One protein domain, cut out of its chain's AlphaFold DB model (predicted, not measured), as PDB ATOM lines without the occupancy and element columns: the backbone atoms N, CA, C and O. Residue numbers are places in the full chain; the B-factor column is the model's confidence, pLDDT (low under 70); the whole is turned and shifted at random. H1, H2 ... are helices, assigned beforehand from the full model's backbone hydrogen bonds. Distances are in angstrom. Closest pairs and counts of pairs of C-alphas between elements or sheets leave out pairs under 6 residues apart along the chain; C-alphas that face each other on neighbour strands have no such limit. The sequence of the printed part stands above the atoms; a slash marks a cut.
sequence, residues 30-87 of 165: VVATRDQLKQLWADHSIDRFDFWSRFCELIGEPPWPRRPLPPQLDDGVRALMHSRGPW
ATOM      1  N   VAL A  30     209.898 207.627 208.904       97.38
ATOM      2  CA  VAL A  30     210.506 208.043 207.630       97.38
ATOM      3  C   VAL A  30     211.817 208.781 207.875       97.38
ATOM      4  O   VAL A  30     212.804 208.520 207.185       97.38
ATOM      5  N   VAL A  31     211.843 209.686 208.857       97.94
ATOM      6  CA  VAL A  31     213.027 210.474 209.228       97.94
ATOM      7  C   VAL A  31     214.165 209.562 209.678       97.94
ATOM      8  O   VAL A  31     215.284 209.723 209.195       97.94
ATOM      9  N   ALA A  32     213.880 208.573 210.530       96.31
ATOM     10  CA  ALA A  32     214.886 207.637 211.023       96.31
ATOM     11  C   ALA A  32     215.583 206.888 209.874       96.31
ATOM     12  O   ALA A  32     216.806 206.953 209.746       96.31
ATOM     13  N   THR A  33     214.815 206.251 208.983       96.38
ATOM     14  CA  THR A  33     215.378 205.519 207.838       96.38
ATOM     15  C   THR A  33     216.083 206.451 206.856       96.38
ATOM     16  O   THR A  33     217.169 206.138 206.369       96.38
ATOM     17  N   ARG A  34     215.510 207.631 206.586       97.75
ATOM     18  CA  ARG A  34     216.121 208.657 205.731       97.75
ATOM     19  C   ARG A  34     217.505 209.056 206.226       97.75
ATOM     20  O   ARG A  34     218.429 209.166 205.423       97.75
ATOM     21  N   ASP A  35     217.632 209.323 207.518       98.00
ATOM     22  CA  ASP A  35     218.868 209.837 208.093       98.00
ATOM     23  C   ASP A  35     219.941 208.740 208.157       98.00
ATOM     24  O   ASP A  35     221.100 209.010 207.844       98.00
ATOM     25  N   GLN A  36     219.553 207.486 208.416       97.56
ATOM     26  CA  GLN A  36     220.449 206.331 208.299       97.56
ATOM     27  C   GLN A  36     220.940 206.113 206.861       97.56
ATOM     28  O   GLN A  36     222.134 205.909 206.640       97.56
ATOM     29  N   LEU A  37     220.054 206.207 205.864       97.19
ATOM     30  CA  LEU A  37     220.460 206.102 204.461       97.19
ATOM     31  C   LEU A  37     221.384 207.260 204.051       97.19
ATOM     32  O   LEU A  37     222.365 207.041 203.347       97.19
ATOM     33  N   LYS A  38     221.129 208.488 204.518       97.81
ATOM     34  CA  LYS A  38     222.030 209.629 204.284       97.81
ATOM     35  C   LYS A  38     223.416 209.402 204.875       97.81
ATOM     36  O   LYS A  38     224.400 209.710 204.211       97.81
ATOM     37  N   GLN A  39     223.495 208.873 206.097       97.81
ATOM     38  CA  GLN A  39     224.769 208.527 206.730       97.81
ATOM     39  C   GLN A  39     225.519 207.473 205.911       97.81
ATOM     40  O   GLN A  39     226.703 207.653 205.643       97.81
ATOM     41  N   LEU A  40     224.818 206.436 205.440       97.62
ATOM     42  CA  LEU A  40     225.401 205.398 204.591       97.62
ATOM     43  C   LEU A  40     225.952 205.961 203.268       97.62
ATOM     44  O   LEU A  40     227.032 205.569 202.844       97.62
ATOM     45  N   TRP A  41     225.243 206.894 202.626       96.75
ATOM     46  CA  TRP A  41     225.711 207.550 201.392       96.75
ATOM     47  C   TRP A  41     226.862 208.539 201.613       96.75
ATOM     48  O   TRP A  41     227.644 208.781 200.695       96.75
ATOM     49  N   ALA A  42     226.944 209.147 202.797       96.56
ATOM     50  CA  ALA A  42     228.002 210.092 203.147       96.56
ATOM     51  C   ALA A  42     229.323 209.396 203.518       96.56
ATOM     52  O   ALA A  42     230.381 210.026 203.477       96.56
ATOM     53  N   ASP A  43     229.280 208.112 203.879       96.62
ATOM     54  CA  ASP A  43     230.479 207.326 204.136       96.62
ATOM     55  C   ASP A  43     231.147 206.918 202.817       96.62
ATOM     56  O   ASP A  43     230.825 205.904 202.205       96.62
ATOM     57  N   HIS A  44     232.111 207.715 202.368       92.94
ATOM     58  CA  HIS A  44     232.895 207.419 201.167       92.94
ATOM     59  C   HIS A  44     234.009 206.384 201.394       92.94
ATOM     60  O   HIS A  44     234.725 206.051 200.449       92.94
ATOM     61  N   SER A  45     234.189 205.902 202.629       96.50
ATOM     62  CA  SER A  45     235.221 204.922 202.983       96.50
ATOM     63  C   SER A  45     234.719 203.477 202.985       96.50
ATOM     64  O   SER A  45     235.531 202.552 202.929       96.50
ATOM     65  N   ILE A  46     233.398 203.277 203.022       97.69
ATOM     66  CA  ILE A  46     232.770 201.957 203.049       97.69
ATOM     67  C   ILE A  46     233.014 201.178 201.749       97.69
ATOM     68  O   ILE A  46     232.921 201.714 200.640       97.69
ATOM     69  N   ASP A  47     233.307 199.881 201.875       97.19
ATOM     70  CA  ASP A  47     233.409 199.002 200.713       97.19
ATOM     71  C   ASP A  47     232.018 198.645 200.150       97.19
ATOM     72  O   ASP A  47     230.992 198.757 200.822       97.19
ATOM     73  N   ARG A  48     231.963 198.197 198.891       97.31
ATOM     74  CA  ARG A  48     230.693 197.891 198.205       97.31
ATOM     75  C   ARG A  48     229.900 196.759 198.855       97.31
ATOM     76  O   ARG A  48     228.671 196.793 198.842       97.31
ATOM     77  N   PHE A  49     230.571 195.746 199.396       98.06
ATOM     78  CA  PHE A  49     229.883 194.631 200.036       98.06
ATOM     79  C   PHE A  49     229.209 195.093 201.329       98.06
ATOM     80  O   PHE A  49     228.033 194.800 201.545       98.06
ATOM     81  N   ASP A  50     229.927 195.854 202.155       98.12
ATOM     82  CA  ASP A  50     229.404 196.387 203.412       98.12
ATOM     83  C   ASP A  50     228.327 197.443 203.164       98.12
ATOM     84  O   ASP A  50     227.289 197.415 203.828       98.12
ATOM     85  N   PHE A  51     228.504 198.301 202.152       98.12
ATOM     86  CA  PHE A  51     227.465 199.226 201.705       98.12
ATOM     87  C   PHE A  51     226.180 198.481 201.349       98.12
ATOM     88  O   PHE A  51     225.113 198.819 201.855       98.12
ATOM     89  N   TRP A  52     226.275 197.443 200.513       98.06
ATOM     90  CA  TRP A  52     225.112 196.659 200.105       98.06
ATOM     91  C   TRP A  52     224.450 195.953 201.287       98.06
ATOM     92  O   TRP A  52     223.228 195.982 201.410       98.06
ATOM     93  N   SER A  53     225.245 195.369 202.188       98.00
ATOM     94  CA  SER A  53     224.722 194.707 203.382       98.00
ATOM     95  C   SER A  53     223.919 195.675 204.252       98.00
ATOM     96  O   SER A  53     222.786 195.372 204.624       98.00
ATOM     97  N   ARG A  54     224.472 196.863 204.530       97.75
ATOM     98  CA  ARG A  54     223.792 197.906 205.312       97.75
ATOM     99  C   ARG A  54     222.580 198.472 204.593       97.75
ATOM    100  O   ARG A  54     221.548 198.687 205.218       97.75
ATOM    101  N   PHE A  55     222.679 198.683 203.286       97.31
ATOM    102  CA  PHE A  55     221.561 199.145 202.478       97.31
ATOM    103  C   PHE A  55     220.381 198.170 202.552       97.31
ATOM    104  O   PHE A  55     219.276 198.608 202.864       97.31
ATOM    105  N   CYS A  56     220.614 196.867 202.344       97.06
ATOM    106  CA  CYS A  56     219.588 195.828 202.459       97.06
ATOM    107  C   CYS A  56     218.893 195.864 203.823       97.06
ATOM    108  O   CYS A  56     217.667 195.914 203.867       97.06
ATOM    109  N   GLU A  57     219.657 195.922 204.918       95.94
ATOM    110  CA  GLU A  57     219.101 196.030 206.273       95.94
ATOM    111  C   GLU A  57     218.158 197.238 206.409       95.94
ATOM    112  O   GLU A  57     217.037 197.093 206.899       95.94
ATOM    113  N   LEU A  58     218.578 198.411 205.920       96.06
ATOM    114  CA  LEU A  58     217.802 199.654 205.992       96.06
ATOM    115  C   LEU A  58     216.525 199.635 205.149       96.06
ATOM    116  O   LEU A  58     215.563 200.314 205.498       96.06
ATOM    117  N   ILE A  59     216.496 198.867 204.059       94.69
ATOM    118  CA  ILE A  59     215.285 198.679 203.249       94.69
ATOM    119  C   ILE A  59     214.495 197.424 203.637       94.69
ATOM    120  O   ILE A  59     213.531 197.079 202.968       94.69
ATOM    121  N   GLY A  60     214.874 196.732 204.717       93.50
ATOM    122  CA  GLY A  60     214.175 195.544 205.210       93.50
ATOM    123  C   GLY A  60     214.447 194.250 204.431       93.50
ATOM    124  O   GLY A  60     213.738 193.262 204.630       93.50
ATOM    125  N   GLU A  61     215.473 194.206 203.588       94.94
ATOM    126  CA  GLU A  61     215.897 193.021 202.835       94.94
ATOM    127  C   GLU A  61     217.037 192.264 203.539       94.94
ATOM    128  O   GLU A  61     217.857 192.866 204.235       94.94
ATOM    129  N   PRO A  62     217.128 190.929 203.385       94.12
ATOM    130  CA  PRO A  62     218.299 190.196 203.834       94.12
ATOM    131  C   PRO A  62     219.513 190.541 202.949       94.12
ATOM    132  O   PRO A  62     219.379 190.631 201.725       94.12
ATOM    133  N   PRO A  63     220.711 190.700 203.535       94.19
ATOM    134  CA  PRO A  63     221.913 190.992 202.769       94.19
ATOM    135  C   PRO A  63     222.370 189.782 201.944       94.19
ATOM    136  O   PRO A  63     221.999 188.632 202.199       94.19
ATOM    137  N   TRP A  64     223.236 190.036 200.961       95.00
ATOM    138  CA  TRP A  64     223.877 188.962 200.204       95.00
ATOM    139  C   TRP A  64     224.794 188.133 201.125       95.00
ATOM    140  O   TRP A  64     225.624 188.699 201.836       95.00
ATOM    141  N   PRO A  65     224.697 186.791 201.127       94.75
ATOM    142  CA  PRO A  65     225.224 185.990 202.231       94.75
ATOM    143  C   PRO A  65     226.747 185.805 202.224       94.75
ATOM    144  O   PRO A  65     227.293 185.282 203.196       94.75
ATOM    145  N   ARG A  66     227.444 186.113 201.121       93.88
ATOM    146  CA  ARG A  66     228.864 185.750 200.947       93.88
ATOM    147  C   ARG A  66     229.632 186.761 200.113       93.88
ATOM    148  O   ARG A  66     229.147 187.187 199.074       93.88
ATOM    149  N   ARG A  67     230.867 187.062 200.512       95.50
ATOM    150  CA  ARG A  67     231.815 187.815 199.679       95.50
ATOM    151  C   ARG A  67     232.377 186.932 198.546       95.50
ATOM    152  O   ARG A  67     232.571 185.736 198.776       95.50
ATOM    153  N   PRO A  68     232.709 187.507 197.373       95.25
ATOM    154  CA  PRO A  68     232.342 188.853 196.915       95.25
ATOM    155  C   PRO A  68     230.881 188.917 196.430       95.25
ATOM    156  O   PRO A  68     230.215 187.889 196.287       95.25
ATOM    157  N   LEU A  69     230.387 190.126 196.144       97.12
ATOM    158  CA  LEU A  69     229.133 190.286 195.406       97.12
ATOM    159  C   LEU A  69     229.270 189.672 193.994       97.12
ATOM    160  O   LEU A  69     230.349 189.752 193.400       97.12
ATOM    161  N   PRO A  70     228.203 189.079 193.425       96.62
ATOM    162  CA  PRO A  70     228.180 188.692 192.018       96.62
ATOM    163  C   PRO A  70     228.466 189.901 191.114       96.62
ATOM    164  O   PRO A  70     227.966 190.983 191.425       96.62
ATOM    165  N   PRO A  71     229.181 189.748 189.982       95.81
ATOM    166  CA  PRO A  71     229.613 190.882 189.155       95.81
ATOM    167  C   PRO A  71     228.491 191.857 188.766       95.81
ATOM    168  O   PRO A  71     228.647 193.068 188.878       95.81
ATOM    169  N   GLN A  72     227.322 191.344 188.379       94.12
ATOM    170  CA  GLN A  72     226.178 192.175 187.990       94.12
ATOM    171  C   GLN A  72     225.593 192.960 189.172       94.12
ATOM    172  O   GLN A  72     225.155 194.097 189.005       94.12
ATOM    173  N   LEU A  73     225.588 192.366 190.370       96.06
ATOM    174  CA  LEU A  73     225.146 193.047 191.587       96.06
ATOM    175  C   LEU A  73     226.172 194.102 192.012       96.06
ATOM    176  O   LEU A  73     225.805 195.216 192.356       96.06
ATOM    177  N   ASP A  74     227.453 193.765 191.933       97.19
ATOM    178  CA  ASP A  74     228.583 194.627 192.275       97.19
ATOM    179  C   ASP A  74     228.628 195.922 191.431       97.19
ATOM    180  O   ASP A  74     228.896 197.010 191.956       97.19
ATOM    181  N   ASP A  75     228.295 195.831 190.139       96.62
ATOM    182  CA  ASP A  75     228.109 196.993 189.261       96.62
ATOM    183  C   ASP A  75     226.886 197.836 189.642       96.62
ATOM    184  O   ASP A  75     226.969 199.067 189.686       96.62
ATOM    185  N   GLY A  76     225.762 197.188 189.962       96.62
ATOM    186  CA  GLY A  76     224.556 197.871 190.432       96.62
ATOM    187  C   GLY A  76     224.788 198.626 191.742       96.62
ATOM    188  O   GLY A  76     224.376 199.778 191.875       96.62
ATOM    189  N   VAL A  77     225.518 198.021 192.680       97.50
ATOM    190  CA  VAL A  77     225.898 198.640 193.956       97.50
ATOM    191  C   VAL A  77     226.796 199.851 193.731       97.50
ATOM    192  O   VAL A  77     226.543 200.912 194.298       97.50
ATOM    193  N   ARG A  78     227.795 199.739 192.848       96.38
ATOM    194  CA  ARG A  78     228.642 200.879 192.469       96.38
ATOM    195  C   ARG A  78     227.810 202.034 191.908       96.38
ATOM    196  O   ARG A  78     228.023 203.179 192.293       96.38
ATOM    197  N   ALA A  79     226.854 201.753 191.021       96.44
ATOM    198  CA  ALA A  79     225.966 202.784 190.485       96.44
ATOM    199  C   ALA A  79     225.077 203.409 191.578       96.44
ATOM    200  O   ALA A  79     224.904 204.627 191.609       96.44
ATOM    201  N   LEU A  80     224.554 202.591 192.494       95.88
ATOM    202  CA  LEU A  80     223.707 203.031 193.602       95.88
ATOM    203  C   LEU A  80     224.445 203.989 194.550       95.88
ATOM    204  O   LEU A  80     223.901 205.048 194.869       95.88
ATOM    205  N   MET A  81     225.689 203.673 194.929       97.06
ATOM    206  CA  MET A  81     226.528 204.503 195.810       97.06
ATOM    207  C   MET A  81     226.759 205.921 195.273       97.06
ATOM    208  O   MET A  81     226.939 206.858 196.045       97.06
ATOM    209  N   HIS A  82     226.744 206.093 193.949       94.75
ATOM    210  CA  HIS A  82     226.948 207.389 193.294       94.75
ATOM    211  C   HIS A  82     225.648 208.035 192.799       94.75
ATOM    212  O   HIS A  82     225.679 209.081 192.149       94.75
ATOM    213  N   SER A  83     224.500 207.419 193.078       93.50
ATOM    214  CA  SER A  83     223.201 207.964 192.698       93.50
ATOM    215  C   SER A  83     222.749 209.073 193.649       93.50
ATOM    216  O   SER A  83     223.161 209.142 194.809       93.50
ATOM    217  N   ARG A  84     221.857 209.939 193.156       93.69
ATOM    218  CA  ARG A  84     221.136 210.888 194.010       93.69
ATOM    219  C   ARG A  84     220.272 210.127 195.007       93.69
ATOM    220  O   ARG A  84     219.590 209.170 194.637       93.69
ATOM    221  N   GLY A  85     220.254 210.602 196.246       93.44
ATOM    222  CA  GLY A  85     219.518 209.940 197.308       93.44
ATOM    223  C   GLY A  85     218.004 210.030 197.098       93.44
ATOM    224  O   GLY A  85     217.487 211.064 196.655       93.44
ATOM    225  N   PRO A  86     217.239 208.993 197.465       92.31
ATOM    226  CA  PRO A  86     215.799 208.972 197.226       92.31
ATOM    227  C   PRO A  86     215.013 209.977 198.109       92.31
ATOM    228  O   PRO A  86     213.857 210.303 197.826       92.31
ATOM    229  N   TRP A  87     215.661 210.585 199.113       96.12
ATOM    230  CA  TRP A  87     215.152 211.733 199.887       96.12
ATOM    231  C   TRP A  87     215.102 213.060 199.120       96.12
ATOM    232  O   TRP A  87     214.499 214.036 199.581       96.12
TER     233      TRP A  87
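AT A GLANCE: This is residues 30 to 87 of the 165 residues of an uncharacterized protein of Flexivirga oryzae (UniProt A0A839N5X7). Two helices, H1 and H2, lie side by side as a helical hairpin, and the third helix, H3, crosses one side of this pair near its linked end, where it packs on the first part of H2 and ends near the last part of H1. A long link of residues 59 to 70 runs back beside H2, on the side away from H1, and the last residues, 82 to 87, fold back toward the first half of H1. The printed part has 58 residues with three named helices, in the order H1, H2, H3, and no named strand; its class is all helix. The whole is compact, with a radius of gyration of the C-alphas of 11.1 A and spans of 32 by 21 by 18 A.

HOW THE PARTS SIT: H1, residues 30 to 42, touches H2, residues 48 to 58. Their closest C-alphas are those of Thr 33 and Leu 58, 6.6 A apart. Their lines stand at a shallow tilt of 5 degrees, opposite ways, and the two form a helical hairpin, joined by a tight link of 5 residues. H2 also touches H3, residues 71 to 81, with the C-alphas of Arg 48 and Val 77 the closest at 6.5 A. These two run the same way at a steep tilt of 68 degrees, only just short of about perpendicular. H1 and H3 are close but not clearly touching, with the C-alphas of Trp 41 and Met 81 the closest at 6.4 A. Their lines are about perpendicular, at 73 degrees. In H1, H2 and H3 every O i to N i+4 pair is within hydrogen-bond range.

IN THESE COORDINATES: H1, 13 residues, runs from Val 30 to Ala 42 and is 18.2 A long from first to last C-alpha; C-alpha 30 is at (210.506, 208.043, 207.630). H2, 11 residues, runs from Arg 48, C-alpha at (230.693, 197.891, 198.205), to Leu 58 and is 15.2 A long. H3, 11 residues, runs from Pro 71 to Met 81 and is 15.5 A long; C-alpha 81 is at (226.528, 204.503, 195.810).

THE WHOLE: The two C-alphas farthest apart are those of Val 31 and Pro 71, at 32.6 A. The C-alphas of Val 30 and Trp 87, the first and last printed residues, are 9.8 A apart. The printed part has no cut. The link from H2 to H3 is long, with 12 residues, 59 to 70, whose C-alphas lie 9 to 15 A from the mean of the C-alphas. The mean pLDDT of the printed part is 96.2, and no printed residue is under 70.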